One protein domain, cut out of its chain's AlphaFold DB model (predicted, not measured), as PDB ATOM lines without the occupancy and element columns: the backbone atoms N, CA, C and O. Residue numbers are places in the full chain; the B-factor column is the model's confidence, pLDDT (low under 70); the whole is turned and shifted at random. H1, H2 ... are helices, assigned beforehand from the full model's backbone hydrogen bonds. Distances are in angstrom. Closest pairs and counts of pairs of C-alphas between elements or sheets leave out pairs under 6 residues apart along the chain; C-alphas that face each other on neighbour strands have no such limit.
ATOM      1  N   ASP A  28     113.814 168.768 127.963       77.31
ATOM      2  CA  ASP A  28     113.597 167.506 128.668       77.31
ATOM      3  C   ASP A  28     113.177 166.371 127.716       77.31
ATOM      4  O   ASP A  28     112.952 165.250 128.167       77.31
ATOM      5  N   ASP A  29     113.128 166.641 126.407       86.94
ATOM      6  CA  ASP A  29     112.747 165.696 125.357       86.94
ATOM      7  C   ASP A  29     113.978 165.072 124.686       86.94
ATOM      8  O   ASP A  29     114.828 165.764 124.116       86.94
ATOM      9  N   GLU A  30     114.090 163.741 124.715       88.38
ATOM     10  CA  GLU A  30     115.270 163.055 124.184       88.38
ATOM     11  C   GLU A  30     115.468 163.256 122.677       88.38
ATOM     12  O   GLU A  30     116.610 163.214 122.205       88.38
ATOM     13  N   LEU A  31     114.387 163.493 121.924       90.62
ATOM     14  CA  LEU A  31     114.474 163.789 120.497       90.62
ATOM     15  C   LEU A  31     115.148 165.148 120.275       90.62
ATOM     16  O   LEU A  31     116.181 165.195 119.605       90.62
ATOM     17  N   GLU A  32     114.654 166.224 120.889       91.06
ATOM     18  CA  GLU A  32     115.281 167.549 120.778       91.06
ATOM     19  C   GLU A  32     116.740 167.539 121.278       91.06
ATOM     20  O   GLU A  32     117.632 168.127 120.651       91.06
ATOM     21  N   VAL A  33     117.028 166.815 122.365       91.31
ATOM     22  CA  VAL A  33     118.404 166.622 122.852       91.31
ATOM     23  C   VAL A  33     119.280 165.945 121.795       91.31
ATOM     24  O   VAL A  33     120.413 166.377 121.554       91.31
ATOM     25  N   SER A  34     118.772 164.906 121.130       93.94
ATOM     26  CA  SER A  34     119.519 164.188 120.094       93.94
ATOM     27  C   SER A  34     119.793 165.042 118.852       93.94
ATOM     28  O   SER A  34     120.915 165.025 118.336       93.94
ATOM     29  N   GLU A  35     118.831 165.865 118.430       94.12
ATOM     30  CA  GLU A  35     118.985 166.806 117.317       94.12
ATOM     31  C   GLU A  35     120.045 167.871 117.628       94.12
ATOM     32  O   GLU A  35     120.926 168.155 116.809       94.12
ATOM     33  N   ARG A  36     120.031 168.418 118.850       93.88
ATOM     34  CA  ARG A  36     121.048 169.371 119.317       93.88
ATOM     35  C   ARG A  36     122.439 168.753 119.375       93.88
ATOM     36  O   ARG A  36     123.409 169.378 118.940       93.88
ATOM     37  N   MET A  37     122.544 167.523 119.872       95.25
ATOM     38  CA  MET A  37     123.808 166.789 119.896       95.25
ATOM     39  C   MET A  37     124.328 166.496 118.488       95.25
ATOM     40  O   MET A  37     125.531 166.613 118.259       95.25
ATOM     41  N   LEU A  38     123.455 166.188 117.523       95.75
ATOM     42  CA  LEU A  38     123.847 166.049 116.121       95.75
ATOM     43  C   LEU A  38     124.460 167.354 115.588       95.75
ATOM     44  O   LEU A  38     125.552 167.321 115.020       95.75
ATOM     45  N   VAL A  39     123.808 168.500 115.813       95.44
ATOM     46  CA  VAL A  39     124.333 169.813 115.397       95.44
ATOM     47  C   VAL A  39     125.694 170.095 116.039       95.44
ATOM     48  O   VAL A  39     126.633 170.487 115.343       95.44
ATOM     49  N   PHE A  40     125.834 169.839 117.344       95.50
ATOM     50  CA  PHE A  40     127.112 169.970 118.044       95.50
ATOM     51  C   PHE A  40     128.203 169.095 117.410       95.50
ATOM     52  O   PHE A  40     129.300 169.583 117.140       95.50
ATOM     53  N   MET A  41     127.912 167.820 117.140       96.25
ATOM     54  CA  MET A  41     128.885 166.883 116.571       96.25
ATOM     55  C   MET A  41     129.310 167.281 115.154       96.25
ATOM     56  O   MET A  41     130.492 167.187 114.823       96.25
ATOM     57  N   LEU A  42     128.381 167.772 114.327       94.88
ATOM     58  CA  LEU A  42     128.702 168.293 112.996       94.88
ATOM     59  C   LEU A  42     129.662 169.487 113.084       94.88
ATOM     60  O   LEU A  42     130.713 169.468 112.444       94.88
ATOM     61  N   ALA A  43     129.359 170.470 113.937       95.62
ATOM     62  CA  ALA A  43     130.231 171.625 114.157       95.62
ATOM     63  C   ALA A  43     131.594 171.222 114.756       95.62
ATOM     64  O   ALA A  43     132.640 171.767 114.390       95.62
ATOM     65  N   PHE A  44     131.611 170.232 115.654       95.00
ATOM     66  CA  PHE A  44     132.838 169.688 116.230       95.00
ATOM     67  C   PHE A  44     133.745 169.086 115.150       95.00
ATOM     68  O   PHE A  44     134.939 169.392 115.111       95.00
ATOM     69  N   TYR A  45     133.200 168.274 114.244       94.44
ATOM     70  CA  TYR A  45     133.981 167.681 113.159       94.44
ATOM     71  C   TYR A  45     134.354 168.675 112.060       94.44
ATOM     72  O   TYR A  45     135.424 168.531 111.472       94.44
ATOM     73  N   GLU A  46     133.545 169.706 111.818       95.25
ATOM     74  CA  GLU A  46     133.934 170.822 110.952       95.25
ATOM     75  C   GLU A  46     135.168 171.543 111.514       95.25
ATOM     76  O   GLU A  46     136.115 171.849 110.785       95.25
ATOM     77  N   ARG A  47     135.210 171.750 112.837       96.44
ATOM     78  CA  ARG A  47     136.358 172.364 113.509       96.44
ATOM     79  C   ARG A  47     137.577 171.440 113.587       96.44
ATOM     80  O   ARG A  47     138.707 171.927 113.507       96.44
ATOM     81  N   TYR A  48     137.366 170.133 113.747       94.06
ATOM     82  CA  TYR A  48     138.417 169.123 113.916       94.06
ATOM     83  C   TYR A  48     138.301 167.988 112.881       94.06
ATOM     84  O   TYR A  48     138.096 166.823 113.242       94.06
ATOM     85  N   PRO A  49     138.499 168.278 111.582       94.69
ATOM     86  CA  PRO A  49     138.214 167.333 110.500       94.69
ATOM     87  C   PRO A  49     139.111 166.090 110.513       94.69
ATOM     88  O   PRO A  49     138.749 165.048 109.971       94.69
ATOM     89  N   SER A  50     140.282 166.155 111.156       92.94
ATOM     90  CA  SER A  50     141.167 164.996 111.315       92.94
ATOM     91  C   SER A  50     140.548 163.879 112.160       92.94
ATOM     92  O   SER A  50     140.901 162.714 111.967       92.94
ATOM     93  N   LEU A  51     139.610 164.208 113.056       92.12
ATOM     94  CA  LEU A  51     138.962 163.243 113.944       92.12
ATOM     95  C   LEU A  51     137.864 162.424 113.255       92.12
ATOM     96  O   LEU A  51     137.507 161.371 113.770       92.12
ATOM     97  N   LEU A  52     137.389 162.824 112.068       90.44
ATOM     98  CA  LEU A  52     136.412 162.046 111.286       90.44
ATOM     99  C   LEU A  52     136.927 160.657 110.878       90.44
ATOM    100  O   LEU A  52     136.143 159.769 110.558       90.44
ATOM    101  N   LYS A  53     138.250 160.465 110.856       90.81
ATOM    102  CA  LYS A  53     138.890 159.189 110.502       90.81
ATOM    103  C   LYS A  53     139.054 158.248 111.697       90.81
ATOM    104  O   LYS A  53     139.549 157.136 111.530       90.81
ATOM    105  N   VAL A  54     138.710 158.709 112.896       91.50
ATOM    106  CA  VAL A  54     138.866 157.962 114.144       91.50
ATOM    107  C   VAL A  54     137.522 157.322 114.505       91.50
ATOM    108  O   VAL A  54     136.494 157.982 114.356       91.50
ATOM    109  N   PRO A  55     137.491 156.062 114.984       92.56
ATOM    110  CA  PRO A  55     136.252 155.446 115.448       92.56
ATOM    111  C   PRO A  55     135.601 156.259 116.575       92.56
ATOM    112  O   PRO A  55     136.265 156.625 117.547       92.56
ATOM    113  N   LEU A  56     134.300 156.519 116.444       93.25
ATOM    114  CA  LEU A  56     133.485 157.181 117.459       93.25
ATOM    115  C   LEU A  56     132.831 156.134 118.363       93.25
ATOM    116  O   LEU A  56     132.194 155.200 117.879       93.25
ATOM    117  N   PHE A  57     132.941 156.336 119.673       94.31
ATOM    118  CA  PHE A  57     132.222 155.571 120.686       94.31
ATOM    119  C   PHE A  57     131.398 156.537 121.534       94.31
ATOM    120  O   PHE A  57     131.910 157.574 121.955       94.31
ATOM    121  N   LEU A  58     130.137 156.192 121.787       94.38
ATOM    122  CA  LEU A  58     129.259 156.930 122.692       94.38
ATOM    123  C   LEU A  58     129.123 156.141 123.990       94.38
ATOM    124  O   LEU A  58     128.864 154.938 123.966       94.38
ATOM    125  N   ALA A  59     129.310 156.817 125.116       94.00
ATOM    126  CA  ALA A  59     129.201 156.230 126.441       94.00
ATOM    127  C   ALA A  59     128.529 157.224 127.387       94.00
ATOM    128  O   ALA A  59     128.639 158.437 127.208       94.00
ATOM    129  N   GLY A  60     127.848 156.702 128.400       92.25
ATOM    130  CA  GLY A  60     127.179 157.497 129.417       92.25
ATOM    131  C   GLY A  60     126.707 156.626 130.576       92.25
ATOM    132  O   GLY A  60     126.710 155.399 130.483       92.25
ATOM    133  N   GLU A  61     126.311 157.271 131.667       92.62
ATOM    134  CA  GLU A  61     125.817 156.631 132.888       92.62
ATOM    135  C   GLU A  61     124.429 157.177 133.254       92.62
ATOM    136  O   GLU A  61     124.068 158.298 132.889       92.62
ATOM    137  N   SER A  62     123.650 156.392 134.005       93.94
ATOM    138  CA  SER A  62     122.335 156.792 134.515       93.94
ATOM    139  C   SER A  62     121.371 157.141 133.369       93.94
ATOM    140  O   SER A  62     121.189 156.335 132.455       93.94
ATOM    141  N   TYR A  63     120.769 158.332 133.378       89.12
ATOM    142  CA  TYR A  63     119.809 158.773 132.363       89.12
ATOM    143  C   TYR A  63     120.417 158.909 130.958       89.12
ATOM    144  O   TYR A  63     119.700 158.875 129.962       89.12
ATOM    145  N   ALA A  64     121.751 158.937 130.841       89.06
ATOM    146  CA  ALA A  64     122.399 158.819 129.539       89.06
ATOM    147  C   ALA A  64     122.081 157.486 128.832       89.06
ATOM    148  O   ALA A  64     122.266 157.393 127.624       89.06
ATOM    149  N   GLY A  65     121.542 156.481 129.535       91.81
ATOM    150  CA  GLY A  65     120.946 155.295 128.916       91.81
ATOM    151  C   GLY A  65     119.776 155.600 127.965       91.81
ATOM    152  O   GLY A  65     119.527 154.799 127.073       91.81
ATOM    153  N   HIS A  66     119.110 156.751 128.106       91.88
ATOM    154  CA  HIS A  66     118.106 157.260 127.163       91.88
ATOM    155  C   HIS A  66     118.748 158.113 126.061       91.88
ATOM    156  O   HIS A  66     118.502 157.900 124.872       91.88
ATOM    157  N   TYR A  67     119.647 159.026 126.446       93.06
ATOM    158  CA  TYR A  67     120.290 159.938 125.499       93.06
ATOM    159  C   TYR A  67     121.224 159.235 124.513       93.06
ATOM    160  O   TYR A  67     121.215 159.559 123.329       93.06
ATOM    161  N   VAL A  68     122.030 158.264 124.956       95.25
ATOM    162  CA  VAL A  68     123.016 157.596 124.091       95.25
ATOM    163  C   VAL A  68     122.338 156.886 122.908       95.25
ATOM    164  O   VAL A  68     122.762 157.133 121.778       95.25
ATOM    165  N   PRO A  69     121.283 156.065 123.094       95.94
ATOM    166  CA  PRO A  69     120.546 155.484 121.972       95.94
ATOM    167  C   PRO A  69     119.870 156.518 121.063       95.94
ATOM    168  O   PRO A  69     119.905 156.348 119.843       95.94
ATOM    169  N   ALA A  70     119.287 157.585 121.621       95.31
ATOM    170  CA  ALA A  70     118.644 158.640 120.834       95.31
ATOM    171  C   ALA A  70     119.663 159.367 119.936       95.31
ATOM    172  O   ALA A  70     119.505 159.421 118.717       95.31
ATOM    173  N   VAL A  71     120.783 159.811 120.516       96.06
ATOM    174  CA  VAL A  71     121.890 160.456 119.791       96.06
ATOM    175  C   VAL A  71     122.495 159.519 118.745       96.06
ATOM    176  O   VAL A  71     122.759 159.940 117.619       96.06
ATOM    177  N   ALA A  72     122.704 158.242 119.078       96.56
ATOM    178  CA  ALA A  72     123.215 157.258 118.126       96.56
ATOM    179  C   ALA A  72     122.273 157.085 116.925       96.56
ATOM    180  O   ALA A  72     122.735 157.019 115.786       96.56
ATOM    181  N   THR A  73     120.963 157.042 117.180       96.69
ATOM    182  CA  THR A  73     119.934 156.916 116.141       96.69
ATOM    183  C   THR A  73     119.969 158.108 115.191       96.69
ATOM    184  O   THR A  73     120.036 157.913 113.976       96.69
ATOM    185  N   GLU A  74     120.025 159.332 115.721       96.19
ATOM    186  CA  GLU A  74     120.091 160.537 114.890       96.19
ATOM    187  C   GLU A  74     121.391 160.650 114.089       96.19
ATOM    188  O   GLU A  74     121.367 160.995 112.905       96.19
ATOM    189  N   LEU A  75     122.535 160.293 114.682       95.38
ATOM    190  CA  LEU A  75     123.817 160.273 113.971       95.38
ATOM    191  C   LEU A  75     123.813 159.269 112.811       95.38
ATOM    192  O   LEU A  75     124.271 159.599 111.714       95.38
ATOM    193  N   LEU A  76     123.277 158.065 113.026       95.81
ATOM    194  CA  LEU A  76     123.149 157.049 111.977       95.81
ATOM    195  C   LEU A  76     122.197 157.507 110.868       95.81
ATOM    196  O   LEU A  76     122.516 157.383 109.685       95.81
ATOM    197  N   ALA A  77     121.061 158.103 111.232       96.00
ATOM    198  CA  ALA A  77     120.116 158.638 110.263       96.00
ATOM    199  C   ALA A  77     120.740 159.773 109.431       96.00
ATOM    200  O   ALA A  77     120.584 159.808 108.207       96.00
ATOM    201  N   ALA A  78     121.489 160.681 110.063       94.38
ATOM    202  CA  ALA A  78     122.217 161.748 109.380       94.38
ATOM    203  C   ALA A  78     123.290 161.203 108.430       94.38
ATOM    204  O   ALA A  78     123.403 161.674 107.293       94.38
ATOM    205  N   TRP A  79     124.032 160.182 108.863       91.56
ATOM    206  CA  TRP A  79     125.021 159.497 108.037       91.56
ATOM    207  C   TRP A  79     124.390 158.896 106.778       91.56
ATOM    208  O   TRP A  79     124.855 159.151 105.665       91.56
ATOM    209  N   ASP A  80     123.288 158.161 106.931       94.44
ATOM    210  CA  ASP A  80     122.580 157.544 105.810       94.44
ATOM    211  C   ASP A  80     122.025 158.584 104.833       94.44
ATOM    212  O   ASP A  80     122.125 158.405 103.615       94.44
ATOM    213  N   ARG A  81     121.472 159.695 105.342       93.31
ATOM    214  CA  ARG A  81     121.034 160.825 104.507       93.31
ATOM    215  C   ARG A  81     122.203 161.391 103.699       93.31
ATOM    216  O   ARG A  81     122.088 161.508 102.481       93.31
ATOM    217  N   GLY A  82     123.339 161.669 104.340       88.69
ATOM    218  CA  GLY A  82     124.540 162.171 103.666       88.69
ATOM    219  C   GLY A  82     125.078 161.204 102.607       88.69
ATOM    220  O   GLY A  82     125.361 161.607 101.479       88.69
ATOM    221  N   ALA A  83     125.139 159.909 102.923       86.12
ATOM    222  CA  ALA A  83     125.586 158.874 101.994       86.12
ATOM    223  C   ALA A  83     124.657 158.732 100.776       86.12
ATOM    224  O   ALA A  83     125.127 158.480  99.664       86.12
ATOM    225  N   ARG A  84     123.342 158.900 100.961       84.00
ATOM    226  CA  ARG A  84     122.371 158.924  99.856       84.00
ATOM    227  C   ARG A  84     122.571 160.143  98.963       84.00
ATOM    228  O   ARG A  84     122.617 159.974  97.751       84.00
ATOM    229  N   LEU A  85     122.748 161.331  99.542       82.19
ATOM    230  CA  LEU A  85     122.987 162.563  98.780       82.19
ATOM    231  C   LEU A  85     124.293 162.490  97.976       82.19
ATOM    232  O   LEU A  85     124.308 162.827  96.798       82.19
ATOM    233  N   ALA A  86     125.364 161.956  98.567       80.88
ATOM    234  CA  ALA A  86     126.632 161.759  97.864       80.88
ATOM    235  C   ALA A  86     126.506 160.810  96.655       80.88
ATOM    236  O   ALA A  86     127.194 160.993  95.654       80.88
TER     237      ALA A  86
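What this domain is: This is residues 28 to 86 of the 106 residues of the protein "Hypothetical protein" of Symbiodinium sp. CCMP2592 (UniProt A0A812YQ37). Two long helices, H1 and H3, cross as a lopsided X through residues 30 to 38 and 66 to 75, and their later parts spread apart. Short H2 follows H1, and residues 54 to 63 fold back to the start of H3. The printed part has 59 residues, with named helices H1, H2, H3 in that order and no named strand: all helix. It is elongated, 34 by 22 by 16 A, and only just compact, close to loose, with a radius of gyration of the C-alphas of 12.1 A.

Where its parts are: Find C-alpha 30 at (115.270, 163.055, 124.184); H1, residues 30 to 47, runs 25.4 A from there. H2 is residues 49 to 53, 8.2 A. H3, residues 64 to 86, runs 32.1 A to C-alpha 86 at (126.632, 161.759, 97.864).

How they stand to each other: H1 and H3 touch, closest at the C-alphas of Ser 34 and Val 71, 4.4 A; their tilt is steep, 57 degrees, the same way. H2 is close to H1 but not clearly touching: the closest C-alphas, Tyr 45 and Leu 52, are 6.4 A apart. H2 and H3 are apart. Every O i to N i+4 pair is within hydrogen-bond range in H1, 18 of 19 in H3, and 0 of 1 in H2, where 1 of 2 O i to N i+3 pairs is.

The domain as a whole: Look at Ser 62 and Ala 86, whose C-alphas are the farthest apart, 37.2 A. Residues 45 to 51 and 79 to 86 stand free. The printed part has no cut, no link is long, and no printed residue is under 70 in pLDDT.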